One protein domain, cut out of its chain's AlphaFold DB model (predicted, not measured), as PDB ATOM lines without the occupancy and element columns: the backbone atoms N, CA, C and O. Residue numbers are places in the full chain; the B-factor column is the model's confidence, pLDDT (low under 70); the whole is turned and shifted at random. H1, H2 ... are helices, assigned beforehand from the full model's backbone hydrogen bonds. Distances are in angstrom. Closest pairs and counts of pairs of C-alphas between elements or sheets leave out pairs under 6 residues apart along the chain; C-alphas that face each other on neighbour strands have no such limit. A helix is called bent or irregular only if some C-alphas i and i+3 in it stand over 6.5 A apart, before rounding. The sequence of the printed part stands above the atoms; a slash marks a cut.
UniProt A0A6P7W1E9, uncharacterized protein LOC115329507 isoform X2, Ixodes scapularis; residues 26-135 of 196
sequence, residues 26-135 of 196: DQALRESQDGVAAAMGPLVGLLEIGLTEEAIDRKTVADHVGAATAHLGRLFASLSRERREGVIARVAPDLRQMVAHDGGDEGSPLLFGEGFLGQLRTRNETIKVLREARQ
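AT A GLANCE: This is residues 26 to 135 of the 196 residues of the protein "uncharacterized protein LOC115329507 isoform X2" of Ixodes scapularis (UniProt A0A6P7W1E9). A long helical hairpin, H1 and H2 side by side, makes one side of the domain; on the side of H2 away from H1 lie two short helices, H3 and H4, a long loop and the helix H5, loosely put together. The far part of H5 with the last two residues, 121 to 135, sticks out free as an arm. The printed part has 110 residues with five named helices, H1 to H5 in that order, and no named strand; the class is all helix, with 77 residues in the helices. The whole is only just loose, close to compact, with a radius of gyration of the C-alphas of 16.1 A, and elongated, spanning 51 by 33 by 21 A.

HOW THE PARTS SIT: Start with H1, residues 26 to 52, and go on to H2, residues 58 to 77: the two touch and form a helical hairpin, at a shallow tilt of 6 degrees, opposite ways. Their closest C-alphas are those of Ala 39 and Ala 68, 4.3 A apart. H3, residues 81 to 88, is close to H2 but not clearly touching; the closest C-alphas, of Phe 76 and Arg 84, are 6.6 A apart, and the tilt of 37 degrees is only just steep, opposite ways. H4, residues 93 to 96, is close to H3 but not clearly touching, with the closest C-alphas, of Ile 88 and Arg 96, 6.2 A apart. H5, residues 116 to 133, is close to H2 but not clearly touching, at a steep tilt of 53 degrees, opposite ways; look at Ala 62 and Leu 117, their closest C-alphas, 7.2 A apart. H1 is apart from H3, H4 and H5. In H2, H3 and H5 every O i to N i+4 pair is within hydrogen-bond range, in H1 21 of 23, and H4 is too short for such a pair.

IN THESE COORDINATES: Find C-alpha 26 at (59.937, -14.329, -5.870); from there H1 runs 38.4 A to C-alpha 52 at (22.707, -22.576, -1.755), with a kink of 25 degrees near residue 41. It is neither bent nor irregular, but only just: C-alphas 39 and 42 are 6.4 A apart. H2 then runs 27.8 A, H3 10.5 A and H4 5.1 A. H5 runs 25.7 A and ends at C-alpha 133, at (14.414, -10.384, -33.445).

THE WHOLE: The C-alphas of Asp 26 and Gln 135, the two farthest apart, are 54.5 A apart. The printed part has no cut. The link from H4 to H5, residues 97 to 115, is long, and the other three links are tight. Look there for low confidence: residues 101 to 108 and residue 115 are under 70, while the mean pLDDT of the printed part is 83.4.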
ATOM      1  N   ASP A  26      60.787 -13.435  -6.660       89.75
ATOM      2  CA  ASP A  26      59.937 -14.329  -5.870       89.75
ATOM      3  C   ASP A  26      58.882 -13.544  -5.088       89.75
ATOM      4  O   ASP A  26      57.725 -13.961  -5.021       89.75
ATOM      5  N   GLN A  27      59.251 -12.377  -4.557       88.75
ATOM      6  CA  GLN A  27      58.316 -11.482  -3.886       88.75
ATOM      7  C   GLN A  27      57.243 -10.954  -4.851       88.75
ATOM      8  O   GLN A  27      56.055 -11.085  -4.567       88.75
ATOM      9  N   ALA A  28      57.634 -10.461  -6.031       86.06
ATOM     10  CA  ALA A  28      56.685  -9.995  -7.047       86.06
ATOM     11  C   ALA A  28      55.753 -11.117  -7.547       86.06
ATOM     12  O   ALA A  28      54.580 -10.880  -7.861       86.06
ATOM     13  N   LEU A  29      56.256 -12.356  -7.617       87.94
ATOM     14  CA  LEU A  29      55.442 -13.522  -7.955       87.94
ATOM     15  C   LEU A  29      54.410 -13.821  -6.863       87.94
ATOM     16  O   LEU A  29      53.248 -14.050  -7.197       87.94
ATOM     17  N   ARG A  30      54.810 -13.792  -5.587       90.31
ATOM     18  CA  ARG A  30      53.892 -13.982  -4.454       90.31
ATOM     19  C   ARG A  30      52.813 -12.910  -4.427       90.31
ATOM     20  O   ARG A  30      51.640 -13.249  -4.400       90.31
ATOM     21  N   GLU A  31      53.187 -11.642  -4.572       88.31
ATOM     22  CA  GLU A  31      52.232 -10.527  -4.642       88.31
ATOM     23  C   GLU A  31      51.240 -10.690  -5.801       88.31
ATOM     24  O   GLU A  31      50.045 -10.423  -5.656       88.31
ATOM     25  N   SER A  32      51.709 -11.202  -6.944       87.12
ATOM     26  CA  SER A  32      50.835 -11.514  -8.077       87.12
ATOM     27  C   SER A  32      49.867 -12.657  -7.764       87.12
ATOM     28  O   SER A  32      48.687 -12.579  -8.109       87.12
ATOM     29  N   GLN A  33      50.345 -13.718  -7.112       89.44
ATOM     30  CA  GLN A  33      49.521 -14.858  -6.700       89.44
ATOM     31  C   GLN A  33      48.474 -14.448  -5.661       89.44
ATOM     32  O   GLN A  33      47.304 -14.796  -5.817       89.44
ATOM     33  N   ASP A  34      48.868 -13.653  -4.668       90.31
ATOM     34  CA  ASP A  34      47.981 -13.122  -3.635       90.31
ATOM     35  C   ASP A  34      46.913 -12.206  -4.246       90.31
ATOM     36  O   ASP A  34      45.731 -12.307  -3.911       90.31
ATOM     37  N   GLY A  35      47.294 -11.365  -5.215       87.81
ATOM     38  CA  GLY A  35      46.358 -10.528  -5.967       87.81
ATOM     39  C   GLY A  35      45.319 -11.344  -6.745       87.81
ATOM     40  O   GLY A  35      44.128 -11.016  -6.721       87.81
ATOM     41  N   VAL A  36      45.739 -12.437  -7.393       89.75
ATOM     42  CA  VAL A  36      44.823 -13.361  -8.086       89.75
ATOM     43  C   VAL A  36      43.922 -14.093  -7.091       89.75
ATOM     44  O   VAL A  36      42.715 -14.172  -7.315       89.75
ATOM     45  N   ALA A  37      44.467 -14.586  -5.978       92.00
ATOM     46  CA  ALA A  37      43.687 -15.247  -4.935       92.00
ATOM     47  C   ALA A  37      42.612 -14.310  -4.356       92.00
ATOM     48  O   ALA A  37      41.453 -14.705  -4.211       92.00
ATOM     49  N   ALA A  38      42.960 -13.041  -4.127       92.25
ATOM     50  CA  ALA A  38      42.019 -12.025  -3.670       92.25
ATOM     51  C   ALA A  38      40.898 -11.752  -4.694       92.25
ATOM     52  O   ALA A  38      39.756 -11.529  -4.302       92.25
ATOM     53  N   ALA A  39      41.185 -11.819  -5.999       92.38
ATOM     54  CA  ALA A  39      40.164 -11.707  -7.044       92.38
ATOM     55  C   ALA A  39      39.251 -12.942  -7.139       92.38
ATOM     56  O   ALA A  39      38.077 -12.810  -7.492       92.38
ATOM     57  N   MET A  40      39.768 -14.131  -6.819       95.19
ATOM     58  CA  MET A  40      38.989 -15.372  -6.821       95.19
ATOM     59  C   MET A  40      37.985 -15.436  -5.668       95.19
ATOM     60  O   MET A  40      36.893 -15.960  -5.868       95.19
ATOM     61  N   GLY A  41      38.311 -14.876  -4.499       94.88
ATOM     62  CA  GLY A  41      37.447 -14.903  -3.310       94.88
ATOM     63  C   GLY A  41      35.993 -14.485  -3.583       94.88
ATOM     64  O   GLY A  41      35.090 -15.287  -3.351       94.88
ATOM     65  N   PRO A  42      35.734 -13.289  -4.150       94.31
ATOM     66  CA  PRO A  42      34.378 -12.867  -4.503       94.31
ATOM     67  C   PRO A  42      33.683 -13.776  -5.528       94.31
ATOM     68  O   PRO A  42      32.471 -13.958  -5.465       94.31
ATOM     69  N   LEU A  43      34.420 -14.369  -6.473       95.19
ATOM     70  CA  LEU A  43      33.834 -15.281  -7.464       95.19
ATOM     71  C   LEU A  43      33.434 -16.621  -6.838       95.19
ATOM     72  O   LEU A  43      32.388 -17.165  -7.183       95.19
ATOM     73  N   VAL A  44      34.247 -17.133  -5.910       95.75
ATOM     74  CA  VAL A  44      33.926 -18.334  -5.129       95.75
ATOM     75  C   VAL A  44      32.724 -18.068  -4.227       95.75
ATOM     76  O   VAL A  44      31.789 -18.858  -4.249       95.75
ATOM     77  N   GLY A  45      32.678 -16.927  -3.534       94.19
ATOM     78  CA  GLY A  45      31.515 -16.547  -2.726       94.19
ATOM     79  C   GLY A  45      30.230 -16.440  -3.554       94.19
ATOM     80  O   GLY A  45      29.183 -16.936  -3.149       94.19
ATOM     81  N   LEU A  46      30.306 -15.880  -4.768       94.44
ATOM     82  CA  LEU A  46      29.158 -15.848  -5.679       94.44
ATOM     83  C   LEU A  46      28.712 -17.255  -6.109       94.44
ATOM     84  O   LEU A  46      27.512 -17.506  -6.231       94.44
ATOM     85  N   LEU A  47      29.662 -18.164  -6.344       93.88
ATOM     86  CA  LEU A  47      29.366 -19.561  -6.658       93.88
ATOM     87  C   LEU A  47      28.696 -20.266  -5.473       93.88
ATOM     88  O   LEU A  47      27.707 -20.956  -5.681       93.88
ATOM     89  N   GLU A  48      29.200 -20.077  -4.254       95.31
ATOM     90  CA  GLU A  48      28.613 -20.643  -3.033       95.31
ATOM     91  C   GLU A  48      27.160 -20.195  -2.862       95.31
ATOM     92  O   GLU A  48      26.285 -21.044  -2.706       95.31
ATOM     93  N   ILE A  49      26.884 -18.893  -3.018       92.62
ATOM     94  CA  ILE A  49      25.516 -18.352  -3.000       92.62
ATOM     95  C   ILE A  49      24.658 -19.021  -4.082       92.62
ATOM     96  O   ILE A  49      23.532 -19.427  -3.818       92.62
ATOM     97  N   GLY A  50      25.185 -19.180  -5.299       92.31
ATOM     98  CA  GLY A  50      24.467 -19.839  -6.394       92.31
ATOM     99  C   GLY A  50      24.221 -21.333  -6.209       92.31
ATOM    100  O   GLY A  50      23.376 -21.892  -6.905       92.31
ATOM    101  N   LEU A  51      24.952 -21.984  -5.303       93.81
ATOM    102  CA  LEU A  51      24.747 -23.384  -4.938       93.81
ATOM    103  C   LEU A  51      23.754 -23.543  -3.780       93.81
ATOM    104  O   LEU A  51      23.151 -24.611  -3.659       93.81
ATOM    105  N   THR A  52      23.591 -22.524  -2.932       93.44
ATOM    106  CA  THR A  52      22.707 -22.576  -1.755       93.44
ATOM    107  C   THR A  52      21.350 -21.921  -1.977       93.44
ATOM    108  O   THR A  52      20.358 -22.378  -1.414       93.44
ATOM    109  N   GLU A  53      21.296 -20.858  -2.776       92.56
ATOM    110  CA  GLU A  53      20.090 -20.064  -3.007       92.56
ATOM    111  C   GLU A  53      19.368 -20.489  -4.293       92.56
ATOM    112  O   GLU A  53      19.988 -20.808  -5.306       92.56
ATOM    113  N   GLU A  54      18.032 -20.431  -4.285       86.69
ATOM    114  CA  GLU A  54      17.206 -20.741  -5.465       86.69
ATOM    115  C   GLU A  54      17.350 -19.678  -6.571       86.69
ATOM    116  O   GLU A  54      17.234 -19.974  -7.762       86.69
ATOM    117  N   ALA A  55      17.629 -18.427  -6.190       90.44
ATOM    118  CA  ALA A  55      17.875 -17.332  -7.117       90.44
ATOM    119  C   ALA A  55      18.853 -16.311  -6.526       90.44
ATOM    120  O   ALA A  55      18.723 -15.905  -5.375       90.44
ATOM    121  N   ILE A  56      19.783 -15.828  -7.355       92.31
ATOM    122  CA  ILE A  56      20.698 -14.739  -6.998       92.31
ATOM    123  C   ILE A  56      20.175 -13.436  -7.595       92.31
ATOM    124  O   ILE A  56      19.922 -13.342  -8.802       92.31
ATOM    125  N   ASP A  57      20.032 -12.403  -6.769       90.81
ATOM    126  CA  ASP A  57      19.651 -11.090  -7.264       90.81
ATOM    127  C   ASP A  57      20.798 -10.423  -8.049       90.81
ATOM    128  O   ASP A  57      21.992 -10.666  -7.852       90.81
ATOM    129  N   ARG A  58      20.423  -9.536  -8.974       86.69
ATOM    130  CA  ARG A  58      21.378  -8.893  -9.889       86.69
ATOM    131  C   ARG A  58      22.376  -7.981  -9.179       86.69
ATOM    132  O   ARG A  58      23.463  -7.781  -9.717       86.69
ATOM    133  N   LYS A  59      22.012  -7.400  -8.032       88.25
ATOM    134  CA  LYS A  59      22.906  -6.520  -7.277       88.25
ATOM    135  C   LYS A  59      24.006  -7.354  -6.630       88.25
ATOM    136  O   LYS A  59      25.169  -7.025  -6.814       88.25
ATOM    137  N   THR A  60      23.660  -8.482  -6.017       90.50
ATOM    138  CA  THR A  60      24.640  -9.428  -5.464       90.50
ATOM    139  C   THR A  60      25.639  -9.902  -6.520       90.50
ATOM    140  O   THR A  60      26.846  -9.876  -6.276       90.50
ATOM    141  N   VAL A  61      25.174 -10.257  -7.725       90.38
ATOM    142  CA  VAL A  61      26.070 -10.602  -8.848       90.38
ATOM    143  C   VAL A  61      26.995  -9.432  -9.197       90.38
ATOM    144  O   VAL A  61      28.202  -9.624  -9.346       90.38
ATOM    145  N   ALA A  62      26.446  -8.221  -9.329       86.88
ATOM    146  CA  ALA A  62      27.214  -7.028  -9.676       86.88
ATOM    147  C   ALA A  62      28.270  -6.680  -8.617       86.88
ATOM    148  O   ALA A  62      29.395  -6.347  -8.985       86.88
ATOM    149  N   ASP A  63      27.940  -6.810  -7.333       88.69
ATOM    150  CA  ASP A  63      28.838  -6.512  -6.217       88.69
ATOM    151  C   ASP A  63      30.023  -7.496  -6.185       88.69
ATOM    152  O   ASP A  63      31.176  -7.073  -6.107       88.69
ATOM    153  N   HIS A  64      29.774  -8.801  -6.345       92.56
ATOM    154  CA  HIS A  64      30.838  -9.815  -6.349       92.56
ATOM    155  C   HIS A  64      31.729  -9.724  -7.595       92.56
ATOM    156  O   HIS A  64      32.958  -9.753  -7.492       92.56
ATOM    157  N   VAL A  65      31.130  -9.562  -8.781       89.44
ATOM    158  CA  VAL A  65      31.883  -9.372 -10.032       89.44
ATOM    159  C   VAL A  65      32.651  -8.046 -10.004       89.44
ATOM    160  O   VAL A  65      33.803  -7.983 -10.441       89.44
ATOM    161  N   GLY A  66      32.059  -6.988  -9.447       85.94
ATOM    162  CA  GLY A  66      32.708  -5.694  -9.243       85.94
ATOM    163  C   GLY A  66      33.912  -5.797  -8.307       85.94
ATOM    164  O   GLY A  66      34.996  -5.320  -8.639       85.94
ATOM    165  N   ALA A  67      33.774  -6.502  -7.184       89.00
ATOM    166  CA  ALA A  67      34.877  -6.742  -6.259       89.00
ATOM    167  C   ALA A  67      36.023  -7.524  -6.925       89.00
ATOM    168  O   ALA A  67      37.179  -7.094  -6.865       89.00
ATOM    169  N   ALA A  68      35.713  -8.621  -7.626       91.25
ATOM    170  CA  ALA A  68      36.710  -9.414  -8.347       91.25
ATOM    171  C   ALA A  68      37.456  -8.584  -9.405       91.25
ATOM    172  O   ALA A  68      38.686  -8.606  -9.478       91.25
ATOM    173  N   THR A  69      36.725  -7.793 -10.196       87.25
ATOM    174  CA  THR A  69      37.329  -6.929 -11.222       87.25
ATOM    175  C   THR A  69      38.158  -5.790 -10.622       87.25
ATOM    176  O   THR A  69      39.190  -5.444 -11.195       87.25
ATOM    177  N   ALA A  70      37.800  -5.266  -9.445       85.62
ATOM    178  CA  ALA A  70      38.613  -4.290  -8.718       85.62
ATOM    179  C   ALA A  70      39.933  -4.889  -8.193       85.62
ATOM    180  O   ALA A  70      40.975  -4.237  -8.264       85.62
ATOM    181  N   HIS A  71      39.927  -6.134  -7.696       89.56
ATOM    182  CA  HIS A  71      41.166  -6.832  -7.325       89.56
ATOM    183  C   HIS A  71      42.083  -7.038  -8.536       89.56
ATOM    184  O   HIS A  71      43.272  -6.723  -8.462       89.56
ATOM    185  N   LEU A  72      41.524  -7.483  -9.667       87.94
ATOM    186  CA  LEU A  72      42.279  -7.626 -10.913       87.94
ATOM    187  C   LEU A  72      42.810  -6.286 -11.426       87.94
ATOM    188  O   LEU A  72      43.935  -6.238 -11.905       87.94
ATOM    189  N   GLY A  73      42.041  -5.203 -11.308       86.12
ATOM    190  CA  GLY A  73      42.482  -3.866 -11.707       86.12
ATOM    191  C   GLY A  73      43.655  -3.348 -10.881       86.12
ATOM    192  O   GLY A  73      44.613  -2.835 -11.453       86.12
ATOM    193  N   ARG A  74      43.658  -3.574  -9.562       85.62
ATOM    194  CA  ARG A  74      44.816  -3.253  -8.708       85.62
ATOM    195  C   ARG A  74      46.065  -4.046  -9.093       85.62
ATOM    196  O   ARG A  74      47.132  -3.457  -9.217       85.62
ATOM    197  N   LEU A  75      45.925  -5.353  -9.331       86.81
ATOM    198  CA  LEU A  75      47.031  -6.190  -9.811       86.81
ATOM    199  C   LEU A  75      47.505  -5.756 -11.205       86.81
ATOM    200  O   LEU A  75      48.686  -5.811 -11.521       86.81
ATOM    201  N   PHE A  76      46.582  -5.325 -12.058       85.75
ATOM    202  CA  PHE A  76      46.913  -4.849 -13.391       85.75
ATOM    203  C   PHE A  76      47.697  -3.535 -13.340       85.75
ATOM    204  O   PHE A  76      48.678  -3.404 -14.065       85.75
ATOM    205  N   ALA A  77      47.319  -2.600 -12.462       84.25
ATOM    206  CA  ALA A  77      48.019  -1.332 -12.255       84.25
ATOM    207  C   ALA A  77      49.449  -1.513 -11.708       84.25
ATOM    208  O   ALA A  77      50.332  -0.731 -12.039       84.25
ATOM    209  N   SER A  78      49.726  -2.576 -10.943       84.31
ATOM    210  CA  SER A  78      51.092  -2.857 -10.473       84.31
ATOM    211  C   SER A  78      52.027  -3.399 -11.564       84.31
ATOM    212  O   SER A  78      53.225  -3.563 -11.326       84.31
ATOM    213  N   LEU A  79      51.514  -3.712 -12.759       83.25
ATOM    214  CA  LEU A  79      52.326  -4.158 -13.888       83.25
ATOM    215  C   LEU A  79      52.912  -2.971 -14.658       83.25
ATOM    216  O   LEU A  79      52.254  -1.956 -14.889       83.25
ATOM    217  N   SER A  80      54.126  -3.161 -15.186       83.88
ATOM    218  CA  SER A  80      54.688  -2.224 -16.160       83.88
ATOM    219  C   SER A  80      53.775  -2.089 -17.380       83.88
ATOM    220  O   SER A  80      53.066  -3.026 -17.759       83.88
ATOM    221  N   ARG A  81      53.830  -0.933 -18.045       83.62
ATOM    222  CA  ARG A  81      53.034  -0.661 -19.246       83.62
ATOM    223  C   ARG A  81      53.172  -1.744 -20.326       83.62
ATOM    224  O   ARG A  81      52.164  -2.238 -20.813       83.62
ATOM    225  N   GLU A  82      54.395  -2.175 -20.638       84.94
ATOM    226  CA  GLU A  82      54.653  -3.246 -21.616       84.94
ATOM    227  C   GLU A  82      53.950  -4.560 -21.229       84.94
ATOM    228  O   GLU A  82      53.330  -5.231 -22.059       84.94
ATOM    229  N   ARG A  83      53.979  -4.919 -19.939       86.00
ATOM    230  CA  ARG A  83      53.294  -6.116 -19.432       86.00
ATOM    231  C   ARG A  83      51.778  -5.958 -19.484       86.00
ATOM    232  O   ARG A  83      51.098  -6.913 -19.856       86.00
ATOM    233  N   ARG A  84      51.253  -4.772 -19.162       86.00
ATOM    234  CA  ARG A  84      49.824  -4.446 -19.290       86.00
ATOM    235  C   ARG A  84      49.346  -4.622 -20.730       86.00
ATOM    236  O   ARG A  84      48.368  -5.331 -20.962       86.00
ATOM    237  N   GLU A  85      50.064  -4.058 -21.696       85.94
ATOM    238  CA  GLU A  85      49.765  -4.200 -23.128       85.94
ATOM    239  C   GLU A  85      49.811  -5.673 -23.571       85.94
ATOM    240  O   GLU A  85      48.884  -6.156 -24.231       85.94
ATOM    241  N   GLY A  86      50.822  -6.429 -23.126       86.88
ATOM    242  CA  GLY A  86      50.939  -7.865 -23.400       86.88
ATOM    243  C   GLY A  86      49.797  -8.710 -22.821       86.88
ATOM    244  O   GLY A  86      49.371  -9.684 -23.448       86.88
ATOM    245  N   VAL A  87      49.269  -8.344 -21.650       86.50
ATOM    246  CA  VAL A  87      48.088  -8.987 -21.049       86.50
ATOM    247  C   VAL A  87      46.820  -8.621 -21.825       86.50
ATOM    248  O   VAL A  87      46.072  -9.522 -22.207       86.50
ATOM    249  N   ILE A  88      46.602  -7.338 -22.141       85.69
ATOM    250  CA  ILE A  88      45.443  -6.878 -22.931       85.69
ATOM    251  C   ILE A  88      45.402  -7.586 -24.291       85.69
ATOM    252  O   ILE A  88      44.342  -8.040 -24.721       85.69
ATOM    253  N   ALA A  89      46.553  -7.770 -24.942       86.75
ATOM    254  CA  ALA A  89      46.661  -8.474 -26.220       86.75
ATOM    255  C   ALA A  89      46.221  -9.953 -26.173       86.75
ATOM    256  O   ALA A  89      46.050 -10.565 -27.231       86.75
ATOM    257  N   ARG A  90      46.012 -10.533 -24.984       87.88
ATOM    258  CA  ARG A  90      45.509 -11.906 -24.784       87.88
ATOM    259  C   ARG A  90      44.049 -11.962 -24.334       87.88
ATOM    260  O   ARG A  90      43.428 -13.013 -24.443       87.88
ATOM    261  N   VAL A  91      43.485 -10.848 -23.871       83.75
ATOM    262  CA  VAL A  91      42.067 -10.744 -23.482       83.75
ATOM    263  C   VAL A  91      41.171 -10.968 -24.710       83.75
ATOM    264  O   VAL A  91      41.600 -10.745 -25.840       83.75
ATOM    265  N   ALA A  92      39.928 -11.421 -24.541       82.31
ATOM    266  CA  ALA A  92      38.990 -11.531 -25.663       82.31
ATOM    267  C   ALA A  92      38.764 -10.151 -26.325       82.31
ATOM    268  O   ALA A  92      38.616  -9.173 -25.589       82.31
ATOM    269  N   PRO A  93      38.712 -10.034 -27.670       81.44
ATOM    270  CA  PRO A  93      38.579  -8.743 -28.360       81.44
ATOM    271  C   PRO A  93      37.444  -7.864 -27.824       81.44
ATOM    272  O   PRO A  93      37.639  -6.669 -27.614       81.44
ATOM    273  N   ASP A  94      36.302  -8.474 -27.513       76.88
ATOM    274  CA  ASP A  94      35.122  -7.789 -26.978       76.88
ATOM    275  C   ASP A  94      35.363  -7.129 -25.617       76.88
ATOM    276  O   ASP A  94      34.732  -6.130 -25.291       76.88
ATOM    277  N   LEU A  95      36.258  -7.698 -24.808       75.50
ATOM    278  CA  LEU A  95      36.607  -7.173 -23.491       75.50
ATOM    279  C   LEU A  95      37.773  -6.186 -23.568       75.50
ATOM    280  O   LEU A  95      37.860  -5.300 -22.725       75.50
ATOM    281  N   ARG A  96      38.644  -6.290 -24.585       81.44
ATOM    282  CA  ARG A  96      39.762  -5.349 -24.786       81.44
ATOM    283  C   ARG A  96      39.280  -3.916 -24.942       81.44
ATOM    284  O   ARG A  96      39.877  -3.025 -24.361       81.44
ATOM    285  N   GLN A  97      38.199  -3.712 -25.695       76.44
ATOM    286  CA  GLN A  97      37.618  -2.384 -25.928       76.44
ATOM    287  C   GLN A  97      37.041  -1.752 -24.658       76.44
ATOM    288  O   GLN A  97      36.821  -0.549 -24.614       76.44
ATOM    289  N   MET A  98      36.773  -2.572 -23.640       75.94
ATOM    290  CA  MET A  98      36.243  -2.128 -22.358       75.94
ATOM    291  C   MET A  98      37.350  -1.864 -21.333       75.94
ATOM    292  O   MET A  98      37.044  -1.396 -20.244       75.94
ATOM    293  N   VAL A  99      38.613  -2.200 -21.625       79.06
ATOM    294  CA  VAL A  99      39.731  -1.934 -20.710       79.06
ATOM    295  C   VAL A  99      39.932  -0.424 -20.605       79.06
ATOM    296  O   VAL A  99      39.978   0.266 -21.619       79.06
ATOM    297  N   ALA A 100      40.065   0.093 -19.382       71.50
ATOM    298  CA  ALA A 100      40.321   1.514 -19.182       71.50
ATOM    299  C   ALA A 100      41.681   1.891 -19.781       71.50
ATOM    300  O   ALA A 100      42.727   1.393 -19.353       71.50
ATOM    301  N   HIS A 101      41.668   2.797 -20.755       67.44
ATOM    302  CA  HIS A 101      42.881   3.339 -21.368       67.44
ATOM    303  C   HIS A 101      43.434   4.555 -20.603       67.44
ATOM    304  O   HIS A 101      44.549   5.001 -20.868       67.44
ATOM    305  N   ASP A 102      42.694   5.037 -19.605       59.38
ATOM    306  CA  ASP A 102      42.865   6.360 -18.991       59.38
ATOM    307  C   ASP A 102      43.976   6.413 -17.924       59.38
ATOM    308  O   ASP A 102      44.202   7.441 -17.297       59.38
ATOM    309  N   GLY A 103      44.682   5.302 -17.694       55.56
ATOM    310  CA  GLY A 103      45.619   5.162 -16.576       55.56
ATOM    311  C   GLY A 103      47.032   5.710 -16.791       55.56
ATOM    312  O   GLY A 103      47.860   5.558 -15.900       55.56
ATOM    313  N   GLY A 104      47.368   6.267 -17.959       58.72
ATOM    314  CA  GLY A 104      48.751   6.674 -18.251       58.72
ATOM    315  C   GLY A 104      49.777   5.553 -17.983       58.72
ATOM    316  O   GLY A 104      49.481   4.361 -18.155       58.72
ATOM    317  N   ASP A 105      50.982   5.916 -17.536       58.31
ATOM    318  CA  ASP A 105      52.054   4.952 -17.238       58.31
ATOM    319  C   ASP A 105      51.817   4.142 -15.946       58.31
ATOM    320  O   ASP A 105      52.263   2.994 -15.871       58.31
ATOM    321  N   GLU A 106      51.030   4.656 -14.994       59.69
ATOM    322  CA  GLU A 106      50.708   3.973 -13.724       59.69
ATOM    323  C   GLU A 106      49.545   2.971 -13.843       59.69
ATOM    324  O   GLU A 106      49.435   2.034 -13.058       59.69
ATOM    325  N   GLY A 107      48.709   3.093 -14.875       60.72
ATOM    326  CA  GLY A 107      47.532   2.246 -15.056       60.72
ATOM    327  C   GLY A 107      46.369   2.622 -14.137       60.72
ATOM    328  O   GLY A 107      46.518   3.309 -13.135       60.72
ATOM    329  N   SER A 108      45.162   2.195 -14.509       67.94
ATOM    330  CA  SER A 108      43.969   2.427 -13.694       67.94
ATOM    331  C   SER A 108      43.777   1.269 -12.711       67.94
ATOM    332  O   SER A 108      43.838   0.113 -13.141       67.94
ATOM    333  N   PRO A 109      43.462   1.531 -11.425       70.31
ATOM    334  CA  PRO A 109      43.059   0.481 -10.487       70.31
ATOM    335  C   PRO A 109      41.710  -0.148 -10.871       70.31
ATOM    336  O   PRO A 109      41.326  -1.180 -10.320       70.31
ATOM    337  N   LEU A 110      40.987   0.459 -11.817       74.81
ATOM    338  CA  LEU A 110      39.762  -0.058 -12.411       74.81
ATOM    339  C   LEU A 110      40.082  -0.624 -13.798       74.81
ATOM    340  O   LEU A 110      40.135   0.121 -14.775       74.81
ATOM    341  N   LEU A 111      40.251  -1.950 -13.893       76.25
ATOM    342  CA  LEU A 111      40.658  -2.640 -15.128       76.25
ATOM    343  C   LEU A 111      39.795  -2.264 -16.340       76.25
ATOM    344  O   LEU A 111      40.311  -2.085 -17.437       76.25
ATOM    345  N   PHE A 112      38.488  -2.123 -16.133       78.38
ATOM    346  CA  PHE A 112      37.515  -1.825 -17.183       78.38
ATOM    347  C   PHE A 112      36.838  -0.449 -17.020       78.38
ATOM    348  O   PHE A 112      35.819  -0.162 -17.649       78.38
ATOM    349  N   GLY A 113      37.379   0.398 -16.137       74.25
ATOM    350  CA  GLY A 113      36.821   1.715 -15.817       74.25
ATOM    351  C   GLY A 113      35.499   1.668 -15.039       74.25
ATOM    352  O   GLY A 113      34.934   0.606 -14.771       74.25
ATOM    353  N   GLU A 114      34.988   2.843 -14.668       71.12
ATOM    354  CA  GLU A 114      33.775   2.991 -13.842       71.12
ATOM    355  C   GLU A 114      32.488   2.545 -14.568       71.12
ATOM    356  O   GLU A 114      31.511   2.141 -13.940       71.12
ATOM    357  N   GLY A 115      32.487   2.562 -15.905       69.19
ATOM    358  CA  GLY A 115      31.320   2.241 -16.736       69.19
ATOM    359  C   GLY A 115      31.124   0.758 -17.063       69.19
ATOM    360  O   GLY A 115      30.124   0.414 -17.698       69.19
ATOM    361  N   PHE A 116      32.041  -0.125 -16.657       74.75
ATOM    362  CA  PHE A 116      32.087  -1.524 -17.102       74.75
ATOM    363  C   PHE A 116      30.772  -2.287 -16.908       74.75
ATOM    364  O   PHE A 116      30.235  -2.864 -17.855       74.75
ATOM    365  N   LEU A 117      30.219  -2.265 -15.691       72.19
ATOM    366  CA  LEU A 117      28.979  -2.981 -15.373       72.19
ATOM    367  C   LEU A 117      27.782  -2.411 -16.148       72.19
ATOM    368  O   LEU A 117      26.918  -3.164 -16.602       72.19
ATOM    369  N   GLY A 118      27.758  -1.092 -16.359       75.75
ATOM    370  CA  GLY A 118      26.753  -0.425 -17.185       75.75
ATOM    371  C   GLY A 118      26.836  -0.851 -18.652       75.75
ATOM    372  O   GLY A 118      25.827  -1.235 -19.241       75.75
ATOM    373  N   GLN A 119      28.040  -0.867 -19.228       74.62
ATOM    374  CA  GLN A 119      28.267  -1.314 -20.605       74.62
ATOM    375  C   GLN A 119      27.929  -2.801 -20.787       74.62
ATOM    376  O   GLN A 119      27.276  -3.171 -21.765       74.62
ATOM    377  N   LEU A 120      28.301  -3.654 -19.826       75.56
ATOM    378  CA  LEU A 120      27.980  -5.082 -19.855       75.56
ATOM    379  C   LEU A 120      26.466  -5.325 -19.793       75.56
ATOM    380  O   LEU A 120      25.949  -6.209 -20.484       75.56
ATOM    381  N   ARG A 121      25.742  -4.524 -19.001       78.75
ATOM    382  CA  ARG A 121      24.277  -4.549 -18.956       78.75
ATOM    383  C   ARG A 121      23.680  -4.175 -20.308       78.75
ATOM    384  O   ARG A 121      22.882  -4.946 -20.835       78.75
ATOM    385  N   THR A 122      24.087  -3.040 -20.878       80.44
ATOM    386  CA  THR A 122      23.615  -2.591 -22.196       80.44
ATOM    387  C   THR A 122      23.852  -3.666 -23.252       80.44
ATOM    388  O   THR A 122      22.934  -4.012 -23.992       80.44
ATOM    389  N   ARG A 123      25.041  -4.281 -23.254       78.25
ATOM    390  CA  ARG A 123      25.384  -5.362 -24.184       78.25
ATOM    391  C   ARG A 123      24.471  -6.578 -24.032       78.25
ATOM    392  O   ARG A 123      24.015  -7.124 -25.035       78.25
ATOM    393  N   ASN A 124      24.197  -7.009 -22.801       80.56
ATOM    394  CA  ASN A 124      23.293  -8.135 -22.554       80.56
ATOM    395  C   ASN A 124      21.870  -7.854 -23.053       80.56
ATOM    396  O   ASN A 124      21.276  -8.720 -23.693       80.56
ATOM    397  N   GLU A 125      21.347  -6.647 -22.826       82.88
ATOM    398  CA  GLU A 125      20.031  -6.254 -23.348       82.88
ATOM    399  C   GLU A 125      20.024  -6.231 -24.886       82.88
ATOM    400  O   GLU A 125      19.109  -6.770 -25.504       82.88
ATOM    401  N   THR A 126      21.077  -5.715 -25.531       79.56
ATOM    402  CA  THR A 126      21.199  -5.754 -27.000       79.56
ATOM    403  C   THR A 126      21.210  -7.185 -27.539       79.56
ATOM    404  O   THR A 126      20.511  -7.483 -28.506       79.56
ATOM    405  N   ILE A 127      21.959  -8.096 -26.911       81.62
ATOM    406  CA  ILE A 127      21.996  -9.512 -27.313       81.62
ATOM    407  C   ILE A 127      20.618 -10.158 -27.152       81.62
ATOM    408  O   ILE A 127      20.203 -10.934 -28.016       81.62
ATOM    409  N   LYS A 128      19.901  -9.834 -26.071       87.06
ATOM    410  CA  LYS A 128      18.539 -10.318 -25.837       87.06
ATOM    411  C   LYS A 128      17.594  -9.861 -26.952       87.06
ATOM    412  O   LYS A 128      16.959 -10.709 -27.572       87.06
ATOM    413  N   VAL A 129      17.591  -8.569 -27.281       84.62
ATOM    414  CA  VAL A 129      16.778  -8.001 -28.373       84.62
ATOM    415  C   VAL A 129      17.129  -8.630 -29.723       84.62
ATOM    416  O   VAL A 129      16.241  -9.005 -30.481       84.62
ATOM    417  N   LEU A 130      18.417  -8.810 -30.028       80.12
ATOM    418  CA  LEU A 130      18.847  -9.460 -31.271       80.12
ATOM    419  C   LEU A 130      18.425 -10.931 -31.339       80.12
ATOM    420  O   LEU A 130      18.115 -11.432 -32.419       80.12
ATOM    421  N   ARG A 131      18.416 -11.637 -30.205       85.06
ATOM    422  CA  ARG A 131      17.935 -13.019 -30.130       85.06
ATOM    423  C   ARG A 131      16.423 -13.088 -30.345       85.06
ATOM    424  O   ARG A 131      15.978 -13.968 -31.073       85.06
ATOM    425  N   GLU A 132      15.668 -12.160 -29.764       84.25
ATOM    426  CA  GLU A 132      14.217 -12.032 -29.958       84.25
ATOM    427  C   GLU A 132      13.873 -11.689 -31.416       84.25
ATOM    428  O   GLU A 132      13.031 -12.348 -32.014       84.25
ATOM    429  N   ALA A 133      14.597 -10.754 -32.037       79.94
ATOM    430  CA  ALA A 133      14.414 -10.384 -33.445       79.94
ATOM    431  C   ALA A 133      14.779 -11.506 -34.435       79.94
ATOM    432  O   ALA A 133      14.330 -11.499 -35.579       79.94
ATOM    433  N   ARG A 134      15.609 -12.467 -34.010       80.31
ATOM    434  CA  ARG A 134      15.946 -13.672 -34.781       80.31
ATOM    435  C   ARG A 134      14.967 -14.823 -34.558       80.31
ATOM    436  O   ARG A 134      15.103 -15.842 -35.235       80.31
ATOM    437  N   GLN A 135      14.021 -14.705 -33.624       76.00
ATOM    438  CA  GLN A 135      12.995 -15.728 -33.483       76.00
ATOM    439  C   GLN A 135      12.007 -15.627 -34.649       76.00
ATOM    440  O   GLN A 135      11.556 -14.528 -34.976       76.00
TER     441      GLN A 135